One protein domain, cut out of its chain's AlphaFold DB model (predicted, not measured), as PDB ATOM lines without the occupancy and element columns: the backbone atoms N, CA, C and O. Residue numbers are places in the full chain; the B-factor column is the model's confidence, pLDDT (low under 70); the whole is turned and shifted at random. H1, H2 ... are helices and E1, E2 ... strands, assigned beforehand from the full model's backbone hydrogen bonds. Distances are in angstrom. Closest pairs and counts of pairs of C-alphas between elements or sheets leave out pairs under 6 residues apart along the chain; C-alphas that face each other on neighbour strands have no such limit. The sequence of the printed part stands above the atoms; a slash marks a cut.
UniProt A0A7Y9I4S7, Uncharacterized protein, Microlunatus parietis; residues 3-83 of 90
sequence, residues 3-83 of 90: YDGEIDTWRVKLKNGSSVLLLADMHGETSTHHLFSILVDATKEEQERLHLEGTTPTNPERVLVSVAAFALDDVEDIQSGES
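Overview. This is residues 3 to 83 of the 90 residues of an uncharacterized protein of Microlunatus parietis (UniProt A0A7Y9I4S7). Two strongly twisted antiparallel sheets lie partly face to face as a loose sandwich: the three-stranded sheet E2 E1 E7 covers part of the curled four-stranded sheet E3 E4 E6 E5. E5, the short helix H1 and the first residues of E6, beside E5, make the end of the body away from the three-stranded sheet, while E6 runs on from there through the four-stranded sheet to the tight link into E7. The printed part has 81 residues with seven named strands and one named helix, in the order E1 E2 E3 E4 H1 E5 E6 E7, and its class is mostly strand. It is only just compact, close to loose, with a radius of gyration of the C-alphas of 13.6 A and spans of 40 by 27 by 19 A.

Along the chain. E1, residues 7 to 14, is 21.9 A long and begins at C-alpha 7 at (200.998, 172.466, 135.865). E2 holds residues 19 to 24 and E3 residues 26 to 29. E4, residues 33 to 41, is 24.6 A long. H1 holds residues 44 to 47, with C-alpha 44 at (215.110, 154.155, 137.681), and E5 residues 52 to 56. E6, residues 59 to 71, is the longest strand, 30.5 A, and bends by 53 degrees at residue 62. E7, residues 75 to 83, is 22.0 A long and ends at C-alpha 83 at (197.714, 176.694, 135.076).

Arrangement. In the four-stranded sheet E4 and E6 are inner strands, antiparallel at 154 degrees, with N 36 and O 68 at 2.9 A. E3 and E4 form a hairpin, with N 35 and O 28 at 2.8 A. E5 and E6 form another, with N 53 and O 64 at 2.9 A. E4, H1 and E5 make a split strand-helix-strand unit, two strands running the same way with E6 between them in the sheet; its crossover is right-handed. H1 only grazes this sheet with residues 44 to 47; it is too short for an O i to N i+4 pair, and its 1 O i to N i+3 pair is within range. In the other sheet E1 is the inner strand: it forms a hairpin with E2, with N 10 and O 22 at 2.8 A, and is antiparallel to E7 at 159 degrees, with N 13 and O 77 at 2.8 A. The two sheets make a sandwich, two sheets face to face, their strands at 13 degrees. Between them the closest C-alphas of E2 and E4, Ala 24 and Ile 38, are 5.2 A apart. E1 and E5 are apart.

Size, cuts and confidence. The C-alphas farthest apart, of Gly 17 and Thr 58, are 42.2 A apart. The printed part has no cut, and the links between its named elements are tight. The mean pLDDT of the printed part is 89.7; residues 3 to 6 are under 70.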
ATOM      1  N   TYR A   3     210.069 167.933 133.796       63.03
ATOM      2  CA  TYR A   3     208.632 168.169 133.792       63.03
ATOM      3  C   TYR A   3     208.259 168.772 132.434       63.03
ATOM      4  O   TYR A   3     208.972 169.651 131.955       63.03
ATOM      5  N   ASP A   4     207.212 168.256 131.795       58.19
ATOM      6  CA  ASP A   4     206.876 168.565 130.397       58.19
ATOM      7  C   ASP A   4     205.338 168.677 130.270       58.19
ATOM      8  O   ASP A   4     204.669 167.805 129.705       58.19
ATOM      9  N   GLY A   5     204.759 169.705 130.909       63.06
ATOM     10  CA  GLY A   5     203.308 169.932 130.995       63.06
ATOM     11  C   GLY A   5     202.912 171.354 131.425       63.06
ATOM     12  O   GLY A   5     203.756 172.149 131.832       63.06
ATOM     13  N   GLU A   6     201.623 171.691 131.301       68.12
ATOM     14  CA  GLU A   6     201.025 172.823 132.026       68.12
ATOM     15  C   GLU A   6     200.659 172.316 133.429       68.12
ATOM     16  O   GLU A   6     199.875 171.375 133.540       68.12
ATOM     17  N   ILE A   7     201.244 172.900 134.483       78.69
ATOM     18  CA  ILE A   7     200.998 172.466 135.865       78.69
ATOM     19  C   ILE A   7     199.903 173.318 136.486       78.69
ATOM     20  O   ILE A   7     199.979 174.545 136.450       78.69
ATOM     21  N   ASP A   8     198.893 172.703 137.088       86.25
ATOM     22  CA  ASP A   8     197.815 173.458 137.716       86.25
ATOM     23  C   ASP A   8     198.167 173.856 139.146       86.25
ATOM     24  O   ASP A   8     198.830 173.133 139.897       86.25
ATOM     25  N   THR A   9     197.698 175.040 139.536       91.00
ATOM     26  CA  THR A   9     197.778 175.488 140.924       91.00
ATOM     27  C   THR A   9     196.580 174.953 141.698       91.00
ATOM     28  O   THR A   9     195.442 175.145 141.287       91.00
ATOM     29  N   TRP A  10     196.807 174.367 142.868       93.56
ATOM     30  CA  TRP A  10     195.760 173.863 143.751       93.56
ATOM     31  C   TRP A  10     195.834 174.548 145.106       93.56
ATOM     32  O   TRP A  10     196.898 174.626 145.725       93.56
ATOM     33  N   ARG A  11     194.689 175.029 145.592       95.75
ATOM     34  CA  ARG A  11     194.532 175.527 146.960       95.75
ATOM     35  C   ARG A  11     193.725 174.521 147.767       95.75
ATOM     36  O   ARG A  11     192.555 174.291 147.477       95.75
ATOM     37  N   VAL A  12     194.344 173.981 148.809       96.88
ATOM     38  CA  VAL A  12     193.717 173.054 149.755       96.88
ATOM     39  C   VAL A  12     193.469 173.791 151.060       96.88
ATOM     40  O   VAL A  12     194.414 174.236 151.715       96.88
ATOM     41  N   LYS A  13     192.201 173.934 151.439       97.50
ATOM     42  CA  LYS A  13     191.803 174.492 152.730       97.50
ATOM     43  C   LYS A  13     191.626 173.354 153.728       97.50
ATOM     44  O   LYS A  13     190.896 172.404 153.460       97.50
ATOM     45  N   LEU A  14     192.286 173.453 154.876       97.81
ATOM     46  CA  LEU A  14     192.191 172.474 155.955       97.81
ATOM     47  C   LEU A  14     191.179 172.935 157.003       97.81
ATOM     48  O   LEU A  14     191.059 174.130 157.273       97.81
ATOM     49  N   LYS A  15     190.521 171.987 157.678       97.56
ATOM     50  CA  LYS A  15     189.519 172.273 158.726       97.56
ATOM     51  C   LYS A  15     190.081 173.030 159.928       97.56
ATOM     52  O   LYS A  15     189.332 173.655 160.673       97.56
ATOM     53  N   ASN A  16     191.400 173.004 160.118       95.88
ATOM     54  CA  ASN A  16     192.077 173.814 161.131       95.88
ATOM     55  C   ASN A  16     192.205 175.305 160.740       95.88
ATOM     56  O   ASN A  16     192.796 176.080 161.490       95.88
ATOM     57  N   GLY A  17     191.682 175.706 159.576       95.75
ATOM     58  CA  GLY A  17     191.718 177.068 159.046       95.75
ATOM     59  C   GLY A  17     192.950 177.393 158.196       95.75
ATOM     60  O   GLY A  17     193.013 178.478 157.618       95.75
ATOM     61  N   SER A  18     193.921 176.481 158.089       96.56
ATOM     62  CA  SER A  18     195.113 176.674 157.253       96.56
ATOM     63  C   SER A  18     194.788 176.485 155.772       96.56
ATOM     64  O   SER A  18     193.824 175.816 155.405       96.56
ATOM     65  N   SER A  19     195.608 177.058 154.893       95.56
ATOM     66  CA  SER A  19     195.521 176.829 153.449       95.56
ATOM     67  C   SER A  19     196.896 176.506 152.887       95.56
ATOM     68  O   SER A  19     197.870 177.189 153.207       95.56
ATOM     69  N   VAL A  20     196.965 175.478 152.048       94.94
ATOM     70  CA  VAL A  20     198.183 175.051 151.357       94.94
ATOM     71  C   VAL A  20     198.007 175.308 149.869       94.94
ATOM     72  O   VAL A  20     196.977 174.959 149.297       94.94
ATOM     73  N   LEU A  21     199.003 175.944 149.257       93.69
ATOM     74  CA  LEU A  21     199.089 176.104 147.810       93.69
ATOM     75  C   LEU A  21     200.108 175.096 147.281       93.69
ATOM     76  O   LEU A  21     201.217 175.024 147.811       93.69
ATOM     77  N   LEU A  22     199.740 174.330 146.262       92.25
ATOM     78  CA  LEU A  22     200.612 173.330 145.648       92.25
ATOM     79  C   LEU A  22     200.435 173.316 144.131       92.25
ATOM     80  O   LEU A  22     199.415 173.767 143.618       92.25
ATOM     81  N   LEU A  23     201.446 172.814 143.427       91.50
ATOM     82  CA  LEU A  23     201.416 172.620 141.982       91.50
ATOM     83  C   LEU A  23     201.271 171.124 141.697       91.50
ATOM     84  O   LEU A  23     202.045 170.330 142.237       91.50
ATOM     85  N   ALA A  24     200.281 170.740 140.895       91.38
ATOM     86  CA  ALA A  24     200.051 169.351 140.510       91.38
ATOM     87  C   ALA A  24     199.319 169.256 139.167       91.38
ATOM     88  O   ALA A  24     198.481 170.100 138.858       91.38
ATOM     89  N   ASP A  25     199.587 168.192 138.412       88.94
ATOM     90  CA  ASP A  25     198.882 167.908 137.153       88.94
ATOM     91  C   ASP A  25     197.498 167.319 137.411       88.94
ATOM     92  O   ASP A  25     196.583 167.442 136.600       88.94
ATOM     93  N   MET A  26     197.365 166.590 138.519       88.62
ATOM     94  CA  MET A  26     196.187 165.787 138.804       88.62
ATOM     95  C   MET A  26     195.839 165.830 140.286       88.62
ATOM     96  O   MET A  26     196.713 165.752 141.153       88.62
ATOM     97  N   HIS A  27     194.536 165.868 140.551       92.06
ATOM     98  CA  HIS A  27     193.934 165.580 141.847       92.06
ATOM     99  C   HIS A  27     193.129 164.283 141.745       92.06
ATOM    100  O   HIS A  27     192.435 164.041 140.755       92.06
ATOM    101  N   GLY A  28     193.235 163.444 142.767       90.94
ATOM    102  CA  GLY A  28     192.453 162.227 142.908       90.94
ATOM    103  C   GLY A  28     192.160 161.917 144.369       90.94
ATOM    104  O   GLY A  28     192.668 162.563 145.285       90.94
ATOM    105  N   GLU A  29     191.340 160.898 144.594       94.06
ATOM    106  CA  GLU A  29     190.965 160.451 145.933       94.06
ATOM    107  C   GLU A  29     191.195 158.953 146.091       94.06
ATOM    108  O   GLU A  29     190.896 158.148 145.208       94.06
ATOM    109  N   THR A  30     191.724 158.589 147.252       92.44
ATOM    110  CA  THR A  30     191.763 157.212 147.749       92.44
ATOM    111  C   THR A  30     190.676 157.026 148.803       92.44
ATOM    112  O   THR A  30     189.927 157.944 149.122       92.44
ATOM    113  N   SER A  31     190.616 155.848 149.428       95.31
ATOM    114  CA  SER A  31     189.707 155.608 150.553       95.31
ATOM    115  C   SER A  31     189.990 156.471 151.790       95.31
ATOM    116  O   SER A  31     189.153 156.512 152.685       95.31
ATOM    117  N   THR A  32     191.172 157.090 151.896       96.12
ATOM    118  CA  THR A  32     191.597 157.811 153.112       96.12
ATOM    119  C   THR A  32     192.227 159.176 152.861       96.12
ATOM    120  O   THR A  32     192.314 159.963 153.802       96.12
ATOM    121  N   HIS A  33     192.640 159.492 151.629       97.06
ATOM    122  CA  HIS A  33     193.341 160.737 151.310       97.06
ATOM    123  C   HIS A  33     192.899 161.351 149.981       97.06
ATOM    124  O   HIS A  33     192.654 160.623 149.017       97.06
ATOM    125  N   HIS A  34     192.935 162.683 149.912       96.25
ATOM    126  CA  HIS A  34     193.115 163.406 148.657       96.25
ATOM    127  C   HIS A  34     194.591 163.339 148.261       96.25
ATOM    128  O   HIS A  34     195.469 163.629 149.079       96.25
ATOM    129  N   LEU A  35     194.853 162.969 147.012       95.62
ATOM    130  CA  LEU A  35     196.184 162.884 146.429       95.62
ATOM    131  C   LEU A  35     196.342 163.925 145.331       95.62
ATOM    132  O   LEU A  35     195.458 164.105 144.494       95.62
ATOM    133  N   PHE A  36     197.499 164.570 145.332       94.62
ATOM    134  CA  PHE A  36     197.925 165.478 144.283       94.62
ATOM    135  C   PHE A  36     199.192 164.921 143.659       94.62
ATOM    136  O   PHE A  36     200.129 164.547 144.373       94.62
ATOM    137  N   SER A  37     199.221 164.835 142.335       92.75
ATOM    138  CA  SER A  37     200.294 164.146 141.625       92.75
ATOM    139  C   SER A  37     200.752 164.892 140.384       92.75
ATOM    140  O   SER A  37     199.982 165.618 139.756       92.75
ATOM    141  N   ILE A  38     202.016 164.676 140.032       91.06
ATOM    142  CA  ILE A  38     202.626 165.153 138.791       91.06
ATOM    143  C   ILE A  38     203.134 163.971 137.975       91.06
ATOM    144  O   ILE A  38     203.595 162.966 138.524       91.06
ATOM    145  N   LEU A  39     203.048 164.101 136.659       89.00
ATOM    146  CA  LEU A  39     203.575 163.149 135.701       89.00
ATOM    147  C   LEU A  39     204.947 163.629 135.236       89.00
ATOM    148  O   LEU A  39     205.087 164.696 134.643       89.00
ATOM    149  N   VAL A  40     205.974 162.835 135.511       89.50
ATOM    150  CA  VAL A  40     207.371 163.237 135.310       89.50
ATOM    151  C   VAL A  40     208.147 162.145 134.602       89.50
ATOM    152  O   VAL A  40     207.847 160.959 134.757       89.50
ATOM    153  N   ASP A  41     209.186 162.545 133.878       90.62
ATOM    154  CA  ASP A  41     210.189 161.609 133.388       90.62
ATOM    155  C   ASP A  41     211.313 161.495 134.433       90.62
ATOM    156  O   ASP A  41     212.033 162.464 134.728       90.62
ATOM    157  N   ALA A  42     211.434 160.303 135.019       88.75
ATOM    158  CA  ALA A  42     212.395 159.958 136.059       88.75
ATOM    159  C   ALA A  42     213.115 158.646 135.721       88.75
ATOM    160  O   ALA A  42     212.497 157.624 135.412       88.75
ATOM    161  N   THR A  43     214.442 158.665 135.834       90.00
ATOM    162  CA  THR A  43     215.281 157.466 135.717       90.00
ATOM    163  C   THR A  43     214.961 156.464 136.827       90.00
ATOM    164  O   THR A  43     214.424 156.829 137.872       90.00
ATOM    165  N   LYS A  44     215.337 155.191 136.653       88.44
ATOM    166  CA  LYS A  44     215.110 154.155 137.681       88.44
ATOM    167  C   LYS A  44     215.711 154.509 139.045       88.44
ATOM    168  O   LYS A  44     215.081 154.272 140.064       88.44
ATOM    169  N   GLU A  45     216.902 155.100 139.057       90.81
ATOM    170  CA  GLU A  45     217.578 155.506 140.295       90.81
ATOM    171  C   GLU A  45     216.878 156.700 140.967       90.81
ATOM    172  O   GLU A  45     216.784 156.771 142.191       90.81
ATOM    173  N   GLU A  46     216.319 157.627 140.180       89.38
ATOM    174  CA  GLU A  46     215.468 158.696 140.717       89.38
ATOM    175  C   GLU A  46     214.159 158.129 141.279       89.38
ATOM    176  O   GLU A  46     213.753 158.522 142.369       89.38
ATOM    177  N   GLN A  47     213.533 157.175 140.583       89.81
ATOM    178  CA  GLN A  47     212.283 156.528 140.990       89.81
ATOM    179  C   GLN A  47     212.365 155.853 142.366       89.81
ATOM    180  O   GLN A  47     211.406 155.928 143.131       89.81
ATOM    181  N   GLU A  48     213.510 155.267 142.726       89.06
ATOM    182  CA  GLU A  48     213.738 154.665 144.053       89.06
ATOM    183  C   GLU A  48     213.625 155.673 145.210       89.06
ATOM    184  O   GLU A  48     213.471 155.287 146.370       89.06
ATOM    185  N   ARG A  49     213.695 156.973 144.909       88.00
ATOM    186  CA  ARG A  49     213.640 158.067 145.885       88.00
ATOM    187  C   ARG A  49     212.287 158.784 145.900       88.00
ATOM    188  O   ARG A  49     212.145 159.767 146.628       88.00
ATOM    189  N   LEU A  50     211.319 158.331 145.101       86.50
ATOM    190  CA  LEU A  50     210.022 158.978 144.899       86.50
ATOM    191  C   LEU A  50     208.879 158.125 145.460       86.50
ATOM    192  O   LEU A  50     208.946 156.899 145.488       86.50
ATOM    193  N   HIS A  51     207.791 158.785 145.863       85.31
ATOM    194  CA  HIS A  51     206.525 158.107 146.143       85.31
ATOM    195  C   HIS A  51     205.755 157.941 144.832       85.31
ATOM    196  O   HIS A  51     205.080 158.863 144.372       85.31
ATOM    197  N   LEU A  52     205.929 156.778 144.201       87.69
ATOM    198  CA  LEU A  52     205.274 156.449 142.939       87.69
ATOM    199  C   LEU A  52     203.837 155.989 143.179       87.69
ATOM    200  O   LEU A  52     203.602 155.003 143.874       87.69
ATOM    201  N   GLU A  53     202.900 156.654 142.517       85.88
ATOM    202  CA  GLU A  53     201.486 156.262 142.474       85.88
ATOM    203  C   GLU A  53     201.202 155.346 141.277       85.88
ATOM    204  O   GLU A  53     200.292 154.518 141.296       85.88
ATOM    205  N   GLY A  54     202.001 155.471 140.215       84.38
ATOM    206  CA  GLY A  54     201.826 154.678 139.009       84.38
ATOM    207  C   GLY A  54     202.987 154.798 138.034       84.38
ATOM    208  O   GLY A  54     203.769 155.747 138.056       84.38
ATOM    209  N   THR A  55     203.074 153.817 137.142       84.38
ATOM    210  CA  THR A  55     204.018 153.812 136.021       84.38
ATOM    211  C   THR A  55     203.237 153.753 134.717       84.38
ATOM    212  O   THR A  55     202.179 153.122 134.645       84.38
ATOM    213  N   THR A  56     203.739 154.413 133.676       80.88
ATOM    214  CA  THR A  56     203.119 154.329 132.353       80.88
ATOM    215  C   THR A  56     203.565 153.025 131.679       80.88
ATOM    216  O   THR A  56     204.762 152.855 131.443       80.88
ATOM    217  N   PRO A  57     202.659 152.102 131.295       78.75
ATOM    218  CA  PRO A  57     203.062 150.801 130.744       78.75
ATOM    219  C   PRO A  57     203.899 150.903 129.461       78.75
ATOM    220  O   PRO A  57     204.747 150.056 129.195       78.75
ATOM    221  N   THR A  58     203.662 151.942 128.660       86.69
ATOM    222  CA  THR A  58     204.354 152.188 127.387       86.69
ATOM    223  C   THR A  58     205.646 152.990 127.541       86.69
ATOM    224  O   THR A  58     206.429 153.045 126.597       86.69
ATOM    225  N   ASN A  59     205.875 153.614 128.702       84.62
ATOM    226  CA  ASN A  59     207.097 154.346 129.018       84.62
ATOM    227  C   ASN A  59     207.393 154.235 130.528       84.62
ATOM    228  O   ASN A  59     206.905 155.058 131.303       84.62
ATOM    229  N   PRO A  60     208.197 153.244 130.955       85.94
ATOM    230  CA  PRO A  60     208.496 153.013 132.370       85.94
ATOM    231  C   PRO A  60     209.250 154.152 133.070       85.94
ATOM    232  O   PRO A  60     209.296 154.176 134.296       85.94
ATOM    233  N   GLU A  61     209.863 155.071 132.321       88.44
ATOM    234  CA  GLU A  61     210.511 156.263 132.886       88.44
ATOM    235  C   GLU A  61     209.503 157.382 133.165       88.44
ATOM    236  O   GLU A  61     209.774 158.257 133.984       88.44
ATOM    237  N   ARG A  62     208.315 157.320 132.552       89.12
ATOM    238  CA  ARG A  62     207.227 158.264 132.788       89.12
ATOM    239  C   ARG A  62     206.335 157.771 133.917       89.12
ATOM    240  O   ARG A  62     205.555 156.822 133.750       89.12
ATOM    241  N   VAL A  63     206.443 158.424 135.064       90.44
ATOM    242  CA  VAL A  63     205.832 157.980 136.320       90.44
ATOM    243  C   VAL A  63     204.963 159.061 136.942       90.44
ATOM    244  O   VAL A  63     205.251 160.253 136.835       90.44
ATOM    245  N   LEU A  64     203.884 158.622 137.587       90.12
ATOM    246  CA  LEU A  64     203.011 159.481 138.375       90.12
ATOM    247  C   LEU A  64     203.539 159.509 139.810       90.12
ATOM    248  O   LEU A  64     203.671 158.459 140.445       90.12
ATOM    249  N   VAL A  65     203.852 160.700 140.307       91.62
ATOM    250  CA  VAL A  65     204.475 160.905 141.618       91.62
ATOM    251  C   VAL A  65     203.552 161.735 142.488       91.62
ATOM    252  O   VAL A  65     203.092 162.794 142.061       91.62
ATOM    253  N   SER A  66     203.314 161.282 143.717       92.12
ATOM    254  CA  SER A  66     202.564 162.057 144.703       92.12
ATOM    255  C   SER A  66     203.418 163.202 145.246       92.12
ATOM    256  O   SER A  66     204.520 162.987 145.753       92.12
ATOM    257  N   VAL A  67     202.908 164.429 145.127       91.94
ATOM    258  CA  VAL A  67     203.542 165.640 145.679       91.94
ATOM    259  C   VAL A  67     202.933 166.041 147.016       91.94
ATOM    260  O   VAL A  67     203.606 166.659 147.839       91.94
ATOM    261  N   ALA A  68     201.670 165.679 147.247       94.62
ATOM    262  CA  ALA A  68     200.989 165.908 148.509       94.62
ATOM    263  C   ALA A  68     199.853 164.902 148.711       94.62
ATOM    264  O   ALA A  68     199.137 164.545 147.774       94.62
ATOM    265  N   ALA A  69     199.662 164.512 149.969       95.56
ATOM    266  CA  ALA A  69     198.540 163.707 150.421       95.56
ATOM    267  C   ALA A  69     197.925 164.360 151.663       95.56
ATOM    268  O   ALA A  69     198.642 164.680 152.613       95.56
ATOM    269  N   PHE A  70     196.607 164.537 151.665       96.56
ATOM    270  CA  PHE A  70     195.861 165.076 152.803       96.56
ATOM    271  C   PHE A  70     194.777 164.087 153.204       96.56
ATOM    272  O   PHE A  70     194.051 163.607 152.334       96.56
ATOM    273  N   ALA A  71     194.655 163.781 154.496       97.31
ATOM    274  CA  ALA A  71     193.577 162.924 154.972       97.31
ATOM    275  C   ALA A  71     192.219 163.557 154.629       97.31
ATOM    276  O   ALA A  71     192.048 164.767 154.790       97.31
ATOM    277  N   LEU A  72     191.256 162.746 154.177       97.12
ATOM    278  CA  LEU A  72     189.923 163.240 153.789       97.12
ATOM    279  C   LEU A  72     189.270 164.037 154.928       97.12
ATOM    280  O   LEU A  72     188.657 165.080 154.711       97.12
ATOM    281  N   ASP A  73     189.457 163.578 156.165       97.44
ATOM    282  CA  ASP A  73     188.869 164.206 157.345       97.44
ATOM    283  C   ASP A  73     189.506 165.551 157.718       97.44
ATOM    284  O   ASP A  73     188.871 166.319 158.442       97.44
ATOM    285  N   ASP A  74     190.694 165.871 157.204       97.88
ATOM    286  CA  ASP A  74     191.400 167.125 157.492       97.88
ATOM    287  C   ASP A  74     191.101 168.229 156.470       97.88
ATOM    288  O   ASP A  74     191.326 169.409 156.757       97.88
ATOM    289  N   VAL A  75     190.576 167.871 155.295       97.19
ATOM    290  CA  VAL A  75     190.288 168.814 154.209       97.19
ATOM    291  C   VAL A  75     188.883 169.396 154.351       97.19
ATOM    292  O   VAL A  75     187.906 168.701 154.626       97.19
ATOM    293  N   GLU A  76     188.794 170.714 154.206       97.75
ATOM    294  CA  GLU A  76     187.541 171.468 154.188       97.75
ATOM    295  C   GLU A  76     187.089 171.762 152.754       97.75
ATOM    296  O   GLU A  76     185.907 171.626 152.453       97.75
ATOM    297  N   ASP A  77     188.016 172.177 151.885       97.12
ATOM    298  CA  ASP A  77     187.728 172.558 150.498       97.12
ATOM    299  C   ASP A  77     188.977 172.409 149.611       97.12
ATOM    300  O   ASP A  77     190.110 172.558 150.087       97.12
ATOM    301  N   ILE A  78     188.773 172.147 148.318       96.00
ATOM    302  CA  ILE A  78     189.831 172.047 147.303       96.00
ATOM    303  C   ILE A  78     189.428 172.879 146.091       96.00
ATOM    304  O   ILE A  78     188.359 172.690 145.517       96.00
ATOM    305  N   GLN A  79     190.321 173.773 145.670       93.44
ATOM    306  CA  GLN A  79     190.101 174.655 144.527       93.44
ATOM    307  C   GLN A  79     191.251 174.522 143.529       93.44
ATOM    308  O   GLN A  79     192.408 174.759 143.885       93.44
ATOM    309  N   SER A  80     190.928 174.183 142.280       88.88
ATOM    310  CA  SER A  80     191.850 174.319 141.148       88.88
ATOM    311  C   SER A  80     191.909 175.784 140.702       88.88
ATOM    312  O   SER A  80     190.875 176.442 140.560       88.88
ATOM    313  N   GLY A  81     193.115 176.295 140.500       77.62
ATOM    314  CA  GLY A  81     193.413 177.629 139.993       77.62
ATOM    315  C   GLY A  81     193.882 177.602 138.541       77.62
ATOM    316  O   GLY A  81     193.746 176.599 137.849       77.62
ATOM    317  N   GLU A  82     194.432 178.724 138.080       75.19
ATOM    318  CA  GLU A  82     195.018 178.813 136.741       75.19
ATOM    319  C   GLU A  82     196.272 177.937 136.625       75.19
ATOM    320  O   GLU A  82     197.039 177.775 137.587       75.19
ATOM    321  N   SER A  83     196.492 177.410 135.420       75.12
ATOM    322  CA  SER A  83     197.714 176.694 135.076       75.12
ATOM    323  C   SER A  83     198.911 177.631 135.212       75.12
ATOM    324  O   SER A  83     198.964 178.710 134.612       75.12
TER     325      SER A  83